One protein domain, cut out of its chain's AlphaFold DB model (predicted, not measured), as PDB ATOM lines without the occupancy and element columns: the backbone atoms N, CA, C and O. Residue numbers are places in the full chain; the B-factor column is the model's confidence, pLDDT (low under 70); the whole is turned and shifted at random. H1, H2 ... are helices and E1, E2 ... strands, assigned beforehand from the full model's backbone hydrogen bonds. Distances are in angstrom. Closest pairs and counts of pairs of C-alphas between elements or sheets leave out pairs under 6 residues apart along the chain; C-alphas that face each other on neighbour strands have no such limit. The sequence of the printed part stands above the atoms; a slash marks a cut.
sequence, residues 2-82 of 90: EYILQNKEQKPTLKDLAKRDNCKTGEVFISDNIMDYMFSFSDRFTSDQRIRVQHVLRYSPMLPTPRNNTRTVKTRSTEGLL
ATOM      1  N   GLU A   2      78.829  -9.913-216.618       60.22
ATOM      2  CA  GLU A   2      78.890  -9.082-215.406       60.22
ATOM      3  C   GLU A   2      79.402  -7.646-215.638       60.22
ATOM      4  O   GLU A   2      78.834  -6.703-215.100       60.22
ATOM      5  N   TYR A   3      80.362  -7.443-216.551       64.25
ATOM      6  CA  TYR A   3      80.867  -6.106-216.911       64.25
ATOM      7  C   TYR A   3      79.787  -5.165-217.481       64.25
ATOM      8  O   TYR A   3      79.744  -3.984-217.141       64.25
ATOM      9  N   ILE A   4      78.887  -5.693-218.322       67.31
ATOM     10  CA  ILE A   4      77.777  -4.924-218.916       67.31
ATOM     11  C   ILE A   4      76.763  -4.529-217.830       67.31
ATOM     12  O   ILE A   4      76.130  -3.481-217.918       67.31
ATOM     13  N   LEU A   5      76.623  -5.357-216.792       66.62
ATOM     14  CA  LEU A   5      75.735  -5.087-215.663       66.62
ATOM     15  C   LEU A   5      76.331  -4.047-214.705       66.62
ATOM     16  O   LEU A   5      75.586  -3.215-214.196       66.62
ATOM     17  N   GLN A   6      77.652  -4.067-214.501       66.31
ATOM     18  CA  GLN A   6      78.364  -3.126-213.628       66.31
ATOM     19  C   GLN A   6      78.501  -1.720-214.228       66.31
ATOM     20  O   GLN A   6      78.464  -0.746-213.487       66.31
ATOM     21  N   ASN A   7      78.608  -1.598-215.556       65.94
ATOM     22  CA  ASN A   7      78.828  -0.321-216.246       65.94
ATOM     23  C   ASN A   7      77.647   0.069-217.148       65.94
ATOM     24  O   ASN A   7      77.840   0.472-218.289       65.94
ATOM     25  N   LYS A   8      76.405  -0.047-216.660       63.25
ATOM     26  CA  LYS A   8      75.200   0.281-217.454       63.25
ATOM     27  C   LYS A   8      75.191   1.703-218.035       63.25
ATOM     28  O   LYS A   8      74.552   1.921-219.061       63.25
ATOM     29  N   GLU A   9      75.882   2.648-217.398       68.88
ATOM     30  CA  GLU A   9      75.903   4.058-217.816       68.88
ATOM     31  C   GLU A   9      77.046   4.410-218.784       68.88
ATOM     32  O   GLU A   9      76.935   5.382-219.531       68.88
ATOM     33  N   GLN A  10      78.115   3.607-218.845       72.19
ATOM     34  CA  GLN A  10      79.233   3.811-219.770       72.19
ATOM     35  C   GLN A  10      79.258   2.712-220.827       72.19
ATOM     36  O   GLN A  10      79.378   1.529-220.520       72.19
ATOM     37  N   LYS A  11      79.162   3.103-222.102       79.19
ATOM     38  CA  LYS A  11      79.208   2.152-223.219       79.19
ATOM     39  C   LYS A  11      80.592   1.481-223.265       79.19
ATOM     40  O   LYS A  11      81.571   2.191-223.497       79.19
ATOM     41  N   PRO A  12      80.681   0.149-223.087       83.25
ATOM     42  CA  PRO A  12      81.946  -0.578-223.175       83.25
ATOM     43  C   PRO A  12      82.603  -0.399-224.541       83.25
ATOM     44  O   PRO A  12      81.914  -0.472-225.563       83.25
ATOM     45  N   THR A  13      83.929  -0.279-224.588       89.44
ATOM     46  CA  THR A  13      84.657  -0.422-225.856       89.44
ATOM     47  C   THR A  13      84.832  -1.909-226.177       89.44
ATOM     48  O   THR A  13      84.909  -2.746-225.277       89.44
ATOM     49  N   LEU A  14      84.972  -2.271-227.459       87.88
ATOM     50  CA  LEU A  14      85.265  -3.657-227.861       87.88
ATOM     51  C   LEU A  14      86.513  -4.220-227.156       87.88
ATOM     52  O   LEU A  14      86.508  -5.378-226.758       87.88
ATOM     53  N   LYS A  15      87.553  -3.398-226.946       89.44
ATOM     54  CA  LYS A  15      88.759  -3.796-226.197       89.44
ATOM     55  C   LYS A  15      88.444  -4.256-224.775       89.44
ATOM     56  O   LYS A  15      89.039  -5.228-224.322       89.44
ATOM     57  N   ASP A  16      87.505  -3.592-224.106       89.19
ATOM     58  CA  ASP A  16      87.110  -3.934-222.738       89.19
ATOM     59  C   ASP A  16      86.357  -5.268-222.720       89.19
ATOM     60  O   ASP A  16      86.618  -6.128-221.884       89.19
ATOM     61  N   LEU A  17      85.476  -5.481-223.704       88.19
ATOM     62  CA  LEU A  17      84.708  -6.722-223.855       88.19
ATOM     63  C   LEU A  17      85.564  -7.919-224.309       88.19
ATOM     64  O   LEU A  17      85.250  -9.073-223.992       88.19
ATOM     65  N   ALA A  18      86.634  -7.653-225.057       90.69
ATOM     66  CA  ALA A  18      87.565  -8.657-225.562       90.69
ATOM     67  C   ALA A  18      88.669  -9.025-224.555       90.69
ATOM     68  O   ALA A  18      89.421  -9.966-224.808       90.69
ATOM     69  N   LYS A  19      88.783  -8.323-223.420       91.19
ATOM     70  CA  LYS A  19      89.773  -8.615-222.375       91.19
ATOM     71  C   LYS A  19      89.454  -9.935-221.669       91.19
ATOM     72  O   LYS A  19      88.289 -10.204-221.366       91.19
ATOM     73  N   ARG A  20      90.473 -10.760-221.417       87.31
ATOM     74  CA  ARG A  20      90.356 -12.100-220.820       87.31
ATOM     75  C   ARG A  20      91.521 -12.435-219.920       87.31
ATOM     76  O   ARG A  20      92.628 -11.979-220.168       87.31
ATOM     77  N   ASP A  21      91.252 -13.331-218.978       90.88
ATOM     78  CA  ASP A  21      92.237 -13.870-218.053       90.88
ATOM     79  C   ASP A  21      92.416 -15.364-218.323       90.88
ATOM     80  O   ASP A  21      91.451 -16.135-218.386       90.88
ATOM     81  N   ASN A  22      93.657 -15.791-218.510       87.00
ATOM     82  CA  ASN A  22      93.976 -17.195-218.685       87.00
ATOM     83  C   ASN A  22      93.877 -17.913-217.333       87.00
ATOM     84  O   ASN A  22      94.697 -17.693-216.449       87.00
ATOM     85  N   CYS A  23      92.922 -18.832-217.180       86.06
ATOM     86  CA  CYS A  23      92.717 -19.575-215.929       86.06
ATOM     87  C   CYS A  23      93.936 -20.393-215.465       86.06
ATOM     88  O   CYS A  23      93.994 -20.779-214.302       86.06
ATOM     89  N   LYS A  24      94.875 -20.714-216.368       90.56
ATOM     90  CA  LYS A  24      96.065 -21.519-216.057       90.56
ATOM     91  C   LYS A  24      97.294 -20.670-215.756       90.56
ATOM     92  O   LYS A  24      98.046 -21.022-214.857       90.56
ATOM     93  N   THR A  25      97.521 -19.600-216.519       91.81
ATOM     94  CA  THR A  25      98.708 -18.738-216.351       91.81
ATOM     95  C   THR A  25      98.424 -17.478-215.537       91.81
ATOM     96  O   THR A  25      99.356 -16.842-215.062       91.81
ATOM     97  N   GLY A  26      97.152 -17.116-215.351       91.12
ATOM     98  CA  GLY A  26      96.728 -15.863-214.722       91.12
ATOM     99  C   GLY A  26      96.953 -14.626-215.597       91.12
ATOM    100  O   GLY A  26      96.723 -13.508-215.148       91.12
ATOM    101  N   GLU A  27      97.417 -14.802-216.834       92.25
ATOM    102  CA  GLU A  27      97.757 -13.693-217.716       92.25
ATOM    103  C   GLU A  27      96.512 -13.060-218.320       92.25
ATOM    104  O   GLU A  27      95.607 -13.750-218.798       92.25
ATOM    105  N   VAL A  28      96.520 -11.732-218.352       92.19
ATOM    106  CA  VAL A  28      95.454 -10.941-218.949       92.19
ATOM    107  C   VAL A  28      95.828 -10.583-220.378       92.19
ATOM    108  O   VAL A  28      96.873  -9.980-220.619       92.19
ATOM    109  N   PHE A  29      94.967 -10.911-221.331       90.69
ATOM    110  CA  PHE A  29      95.185 -10.635-222.746       90.69
ATOM    111  C   PHE A  29      93.908 -10.134-223.423       90.69
ATOM    112  O   PHE A  29      92.809 -10.205-222.874       90.69
ATOM    113  N   ILE A  30      94.059  -9.587-224.626       91.50
ATOM    114  CA  ILE A  30      92.938  -9.206-225.486       91.50
ATOM    115  C   ILE A  30      92.724 -10.343-226.481       91.50
ATOM    116  O   ILE A  30      93.653 -10.711-227.194       91.50
ATOM    117  N   SER A  31      91.513 -10.893-226.524       90.69
ATOM    118  CA  SER A  31      91.155 -11.952-227.468       90.69
ATOM    119  C   SER A  31      91.092 -11.393-228.893       90.69
ATOM    120  O   SER A  31      90.310 -10.484-229.189       90.69
ATOM    121  N   ASP A  32      91.950 -11.930-229.761       90.12
ATOM    122  CA  ASP A  32      92.035 -11.648-231.200       90.12
ATOM    123  C   ASP A  32      91.659 -12.869-232.066       90.12
ATOM    124  O   ASP A  32      91.544 -12.799-233.291       90.12
ATOM    125  N   ASN A  33      91.400 -14.005-231.421       88.12
ATOM    126  CA  ASN A  33      91.114 -15.263-232.085       88.12
ATOM    127  C   ASN A  33      89.708 -15.273-232.711       88.12
ATOM    128  O   ASN A  33      88.714 -14.942-232.061       88.12
ATOM    129  N   ILE A  34      89.611 -15.694-233.971       86.19
ATOM    130  CA  ILE A  34      88.357 -15.794-234.737       86.19
ATOM    131  C   ILE A  34      87.404 -16.883-234.243       86.19
ATOM    132  O   ILE A  34      86.198 -16.780-234.435       86.19
ATOM    133  N   MET A  35      87.931 -17.915-233.589       78.38
ATOM    134  CA  MET A  35      87.137 -18.998-233.006       78.38
ATOM    135  C   MET A  35      86.829 -18.772-231.526       78.38
ATOM    136  O   MET A  35      86.221 -19.638-230.897       78.38
ATOM    137  N   ASP A  36      87.304 -17.668-230.950       77.69
ATOM    138  CA  ASP A  36      87.002 -17.341-229.565       77.69
ATOM    139  C   ASP A  36      85.579 -16.782-229.416       77.69
ATOM    140  O   ASP A  36      84.866 -16.490-230.371       77.69
ATOM    141  N   TYR A  37      85.185 -16.685-228.150       70.81
ATOM    142  CA  TYR A  37      83.976 -16.107-227.574       70.81
ATOM    143  C   TYR A  37      83.325 -14.930-228.324       70.81
ATOM    144  O   TYR A  37      83.960 -14.168-229.038       70.81
ATOM    145  N   MET A  38      82.060 -14.682-227.970       80.69
ATOM    146  CA  MET A  38      81.168 -13.666-228.547       80.69
ATOM    147  C   MET A  38      81.755 -12.254-228.735       80.69
ATOM    148  O   MET A  38      81.340 -11.556-229.655       80.69
ATOM    149  N   PHE A  39      82.696 -11.823-227.889       85.69
ATOM    150  CA  PHE A  39      83.414 -10.558-228.055       85.69
ATOM    151  C   PHE A  39      84.917 -10.826-228.189       85.69
ATOM    152  O   PHE A  39      85.561 -11.249-227.228       85.69
ATOM    153  N   SER A  40      85.449 -10.598-229.383       89.25
ATOM    154  CA  SER A  40      86.854 -10.752-229.779       89.25
ATOM    155  C   SER A  40      87.097  -9.847-230.991       89.25
ATOM    156  O   SER A  40      86.140  -9.418-231.641       89.25
ATOM    157  N   PHE A  41      88.356  -9.536-231.304       90.88
ATOM    158  CA  PHE A  41      88.682  -8.904-232.590       90.88
ATOM    159  C   PHE A  41      88.501  -9.859-233.773       90.88
ATOM    160  O   PHE A  41      88.262  -9.403-234.889       90.88
ATOM    161  N   SER A  42      88.552 -11.169-233.513       88.75
ATOM    162  CA  SER A  42      88.269 -12.228-234.480       88.75
ATOM    163  C   SER A  42      89.029 -12.111-235.809       88.75
ATOM    164  O   SER A  42      88.545 -12.555-236.848       88.75
ATOM    165  N   ASP A  43      90.225 -11.529-235.789       88.38
ATOM    166  CA  ASP A  43      91.024 -11.223-236.977       88.38
ATOM    167  C   ASP A  43      92.181 -12.212-237.185       88.38
ATOM    168  O   ASP A  43      92.878 -12.155-238.204       88.38
ATOM    169  N   ARG A  44      92.389 -13.150-236.250       89.44
ATOM    170  CA  ARG A  44      93.505 -14.102-236.289       89.44
ATOM    171  C   ARG A  44      93.094 -15.536-235.978       89.44
ATOM    172  O   ARG A  44      92.216 -15.812-235.168       89.44
ATOM    173  N   PHE A  45      93.797 -16.476-236.608       87.50
ATOM    174  CA  PHE A  45      93.808 -17.884-236.212       87.50
ATOM    175  C   PHE A  45      95.035 -18.169-235.350       87.50
ATOM    176  O   PHE A  45      96.121 -17.659-235.632       87.50
ATOM    177  N   THR A  46      94.906 -19.084-234.391       88.38
ATOM    178  CA  THR A  46      96.090 -19.721-233.798       88.38
ATOM    179  C   THR A  46      96.773 -20.633-234.816       88.38
ATOM    180  O   THR A  46      96.158 -21.075-235.795       88.38
ATOM    181  N   SER A  47      98.047 -20.956-234.577       89.94
ATOM    182  CA  SER A  47      98.814 -21.904-235.399       89.94
ATOM    183  C   SER A  47      98.052 -23.212-235.621       89.94
ATOM    184  O   SER A  47      97.876 -23.658-236.756       89.94
ATOM    185  N   ASP A  48      97.516 -23.780-234.545       89.44
ATOM    186  CA  ASP A  48      96.830 -25.067-234.580       89.44
ATOM    187  C   ASP A  48      95.484 -24.971-235.295       89.44
ATOM    188  O   ASP A  48      95.113 -25.863-236.058       89.44
ATOM    189  N   GLN A  49      94.745 -23.878-235.088       89.25
ATOM    190  CA  GLN A  49      93.491 -23.644-235.802       89.25
ATOM    191  C   GLN A  49      93.728 -23.523-237.302       89.25
ATOM    192  O   GLN A  49      93.013 -24.157-238.077       89.25
ATOM    193  N   ARG A  50      94.760 -22.781-237.716       91.06
ATOM    194  CA  ARG A  50      95.130 -22.648-239.126       91.06
ATOM    195  C   ARG A  50      95.432 -24.007-239.753       91.06
ATOM    196  O   ARG A  50      94.945 -24.284-240.847       91.06
ATOM    197  N   ILE A  51      96.192 -24.860-239.064       90.88
ATOM    198  CA  ILE A  51      96.505 -26.218-239.538       90.88
ATOM    199  C   ILE A  51      95.224 -27.050-239.680       90.88
ATOM    200  O   ILE A  51      95.027 -27.700-240.708       90.88
ATOM    201  N   ARG A  52      94.319 -26.999-238.695       89.88
ATOM    202  CA  ARG A  52      93.046 -27.739-238.739       89.88
ATOM    203  C   ARG A  52      92.127 -27.264-239.862       89.88
ATOM    204  O   ARG A  52      91.600 -28.093-240.599       89.88
ATOM    205  N   VAL A  53      91.970 -25.952-240.038       89.00
ATOM    206  CA  VAL A  53      91.172 -25.380-241.135       89.00
ATOM    207  C   VAL A  53      91.775 -25.769-242.482       89.00
ATOM    208  O   VAL A  53      91.066 -26.261-243.356       89.00
ATOM    209  N   GLN A  54      93.095 -25.642-242.639       87.50
ATOM    210  CA  GLN A  54      93.780 -26.056-243.862       87.50
ATOM    211  C   GLN A  54      93.583 -27.549-244.154       87.50
ATOM    212  O   GLN A  54      93.390 -27.921-245.311       87.50
ATOM    213  N   HIS A  55      93.620 -28.401-243.129       86.44
ATOM    214  CA  HIS A  55      93.356 -29.828-243.272       86.44
ATOM    215  C   HIS A  55      91.940 -30.078-243.809       86.44
ATOM    216  O   HIS A  55      91.792 -30.745-244.830       86.44
ATOM    217  N   VAL A  56      90.912 -29.485-243.192       84.62
ATOM    218  CA  VAL A  56      89.519 -29.623-243.651       84.62
ATOM    219  C   VAL A  56      89.366 -29.160-245.098       84.62
ATOM    220  O   VAL A  56      88.778 -29.876-245.898       84.62
ATOM    221  N   LEU A  57      89.934 -28.010-245.467       82.62
ATOM    222  CA  LEU A  57      89.826 -27.488-246.832       82.62
ATOM    223  C   LEU A  57      90.530 -28.383-247.863       82.62
ATOM    224  O   LEU A  57      89.986 -28.607-248.939       82.62
ATOM    225  N   ARG A  58      91.710 -28.930-247.533       78.38
ATOM    226  CA  ARG A  58      92.484 -29.803-248.438       78.38
ATOM    227  C   ARG A  58      91.822 -31.152-248.690       78.38
ATOM    228  O   ARG A  58      91.934 -31.681-249.791       78.38
ATOM    229  N   TYR A  59      91.176 -31.712-247.673       74.25
ATOM    230  CA  TYR A  59      90.541 -33.027-247.751       74.25
ATOM    231  C   TYR A  59      89.017 -32.944-247.913       74.25
ATOM    232  O   TYR A  59      88.347 -33.974-247.919       74.25
ATOM    233  N   SER A  60      88.462 -31.737-248.079       74.44
ATOM    234  CA  SER A  60      87.037 -31.547-248.347       74.44
ATOM    235  C   SER A  60      86.690 -32.052-249.753       74.44
ATOM    236  O   SER A  60      87.264 -31.576-250.734       74.44
ATOM    237  N   PRO A  61      85.716 -32.970-249.892       66.62
ATOM    238  CA  PRO A  61      85.315 -33.516-251.189       66.62
ATOM    239  C   PRO A  61      84.788 -32.482-252.187       66.62
ATOM    240  O   PRO A  61      84.843 -32.717-253.395       66.62
ATOM    241  N   MET A  62      84.245 -31.374-251.677       65.56
ATOM    242  CA  MET A  62      83.493 -30.386-252.453       65.56
ATOM    243  C   MET A  62      84.308 -29.162-252.865       65.56
ATOM    244  O   MET A  62      83.852 -28.398-253.710       65.56
ATOM    245  N   LEU A  63      85.505 -28.969-252.306       66.75
ATOM    246  CA  LEU A  63      86.396 -27.893-252.726       66.75
ATOM    247  C   LEU A  63      87.238 -28.375-253.916       66.75
ATOM    248  O   LEU A  63      88.019 -29.321-253.761       66.75
ATOM    249  N   PRO A  64      87.100 -27.757-255.103       58.22
ATOM    250  CA  PRO A  64      87.877 -28.116-256.280       58.22
ATOM    251  C   PRO A  64      89.317 -27.627-256.095       58.22
ATOM    252  O   PRO A  64      89.722 -26.581-256.590       58.22
ATOM    253  N   THR A  65      90.102 -28.376-255.328       55.91
ATOM    254  CA  THR A  65      91.543 -28.147-255.197       55.91
ATOM    255  C   THR A  65      92.240 -28.790-256.405       55.91
ATOM    256  O   THR A  65      91.851 -29.903-256.778       55.91
ATOM    257  N   PRO A  66      93.252 -28.149-257.030       56.12
ATOM    258  CA  PRO A  66      94.037 -28.757-258.105       56.12
ATOM    259  C   PRO A  66      94.549 -30.129-257.658       56.12
ATOM    260  O   PRO A  66      95.218 -30.256-256.634       56.12
ATOM    261  N   ARG A  67      94.103 -31.169-258.365       52.91
ATOM    262  CA  ARG A  67      94.116 -32.558-257.899       52.91
ATOM    263  C   ARG A  67      95.536 -33.088-257.698       52.91
ATOM    264  O   ARG A  67      96.266 -33.301-258.659       52.91
ATOM    265  N   ASN A  68      95.831 -33.510-256.473       47.56
ATOM    266  CA  ASN A  68      96.603 -34.732-256.288       47.56
ATOM    267  C   ASN A  68      95.630 -35.864-256.643       47.56
ATOM    268  O   ASN A  68      94.620 -36.038-255.961       47.56
ATOM    269  N   ASN A  69      95.872 -36.589-257.733       47.47
ATOM    270  CA  ASN A  69      94.960 -37.592-258.312       47.47
ATOM    271  C   ASN A  69      94.685 -38.824-257.423       47.47
ATOM    272  O   ASN A  69      94.121 -39.812-257.883       47.47
ATOM    273  N   THR A  70      95.032 -38.770-256.142       50.16
ATOM    274  CA  THR A  70      94.986 -39.898-255.222       50.16
ATOM    275  C   THR A  70      94.186 -39.487-253.993       50.16
ATOM    276  O   THR A  70      94.733 -39.094-252.966       50.16
ATOM    277  N   ARG A  71      92.854 -39.546-254.107       54.91
ATOM    278  CA  ARG A  71      91.936 -39.454-252.963       54.91
ATOM    279  C   ARG A  71      91.962 -40.787-252.209       54.91
ATOM    280  O   ARG A  71      91.020 -41.571-252.286       54.91
ATOM    281  N   THR A  72      93.063 -41.077-251.522       48.97
ATOM    282  CA  THR A  72      93.140 -42.218-250.604       48.97
ATOM    283  C   THR A  72      92.387 -41.869-249.332       48.97
ATOM    284  O   THR A  72      92.916 -41.283-248.388       48.97
ATOM    285  N   VAL A  73      91.105 -42.211-249.317       52.22
ATOM    286  CA  VAL A  73      90.299 -42.147-248.108       52.22
ATOM    287  C   VAL A  73      90.680 -43.357-247.257       52.22
ATOM    288  O   VAL A  73      90.305 -44.482-247.564       52.22
ATOM    289  N   LYS A  74      91.449 -43.150-246.183       49.16
ATOM    290  CA  LYS A  74      91.673 -44.181-245.155       49.16
ATOM    291  C   LYS A  74      90.447 -44.269-244.235       49.16
ATOM    292  O   LYS A  74      90.536 -43.974-243.047       49.16
ATOM    293  N   THR A  75      89.281 -44.612-244.777       47.59
ATOM    294  CA  THR A  75      88.107 -44.986-243.973       47.59
ATOM    295  C   THR A  75      88.099 -46.493-243.783       47.59
ATOM    296  O   THR A  75      88.341 -47.235-244.728       47.59
ATOM    297  N   ARG A  76      87.785 -46.946-242.561       53.62
ATOM    298  CA  ARG A  76      87.768 -48.364-242.144       53.62
ATOM    299  C   ARG A  76      86.867 -49.286-242.987       53.62
ATOM    300  O   ARG A  76      86.887 -50.488-242.772       53.62
ATOM    301  N   SER A  77      86.062 -48.736-243.890       54.06
ATOM    302  CA  SER A  77      85.056 -49.454-244.667       54.06
ATOM    303  C   SER A  77      85.522 -49.937-246.045       54.06
ATOM    304  O   SER A  77      84.963 -50.922-246.508       54.06
ATOM    305  N   THR A  78      86.529 -49.333-246.690       50.59
ATOM    306  CA  THR A  78      87.056 -49.812-247.989       50.59
ATOM    307  C   THR A  78      88.466 -49.277-248.258       50.59
ATOM    308  O   THR A  78      88.669 -48.061-248.250       50.59
ATOM    309  N   GLU A  79      89.428 -50.151-248.566       44.47
ATOM    310  CA  GLU A  79      90.719 -49.744-249.139       44.47
ATOM    311  C   GLU A  79      90.544 -49.458-250.642       44.47
ATOM    312  O   GLU A  79      90.287 -50.369-251.424       44.47
ATOM    313  N   GLY A  80      90.630 -48.188-251.059       57.38
ATOM    314  CA  GLY A  80      90.511 -47.804-252.472       57.38
ATOM    315  C   GLY A  80      90.236 -46.315-252.713       57.38
ATOM    316  O   GLY A  80      90.016 -45.543-251.779       57.38
ATOM    317  N   LEU A  81      90.277 -45.899-253.985       54.38
ATOM    318  CA  LEU A  81      89.922 -44.544-254.420       54.38
ATOM    319  C   LEU A  81      88.413 -44.329-254.220       54.38
ATOM    320  O   LEU A  81      87.607 -45.000-254.862       54.38
ATOM    321  N   LEU A  82      88.026 -43.397-253.345       56.81
ATOM    322  CA  LEU A  82      86.616 -43.074-253.127       56.81
ATOM    323  C   LEU A  82      86.143 -42.091-254.208       56.81
ATOM    324  O   LEU A  82      86.442 -40.891-254.149       56.81
TER     325      LEU A  82
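What this domain is: This is residues 2 to 82 of the 90 residues of an uncharacterized protein of gut metagenome (UniProt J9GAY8). What is the shape? With little regular structure, it is an extended rod: the small hairpin E1-E2 and short helices H1 and H2 towards one end, H3 nearer the middle, a long tail, residues 60 to 82, at the other end. What is printed? 81 residues are, 28 in named elements, ordered H1, H2, E1, E2, H3; the class is mixed, the sheet antiparallel. How large? The radius of gyration of the C-alphas is 20.7 A, the spans 63 by 28 by 21 A.

Where its parts are: Where is the sheet? E1 is residues 19 to 21, E2 residues 28 to 30. Where are the helices? H3, residues 47 to 59, runs 18.6 A from C-alpha 47 (98.814, -21.904, -235.399) to C-alpha 59 (90.541, -33.027, -247.751). H1 is residues 2 to 6, H2 residues 14 to 17.

How they stand to each other: How do strands pair? In the hairpin E1 and E2, N 20 and O 29 are 2.8 A apart, within hydrogen-bond range. Do helices meet? H1 and H2 are close but not clearly touching, their closest C-alphas, Tyr 3 and Leu 17, 8.0 A apart. H3 touches no helix.

The domain as a whole: Any cut? The printed part has no cut; link E2 to H3 is long. Where is pLDDT under 70? Residues 2 to 9 and 61 to 82 are.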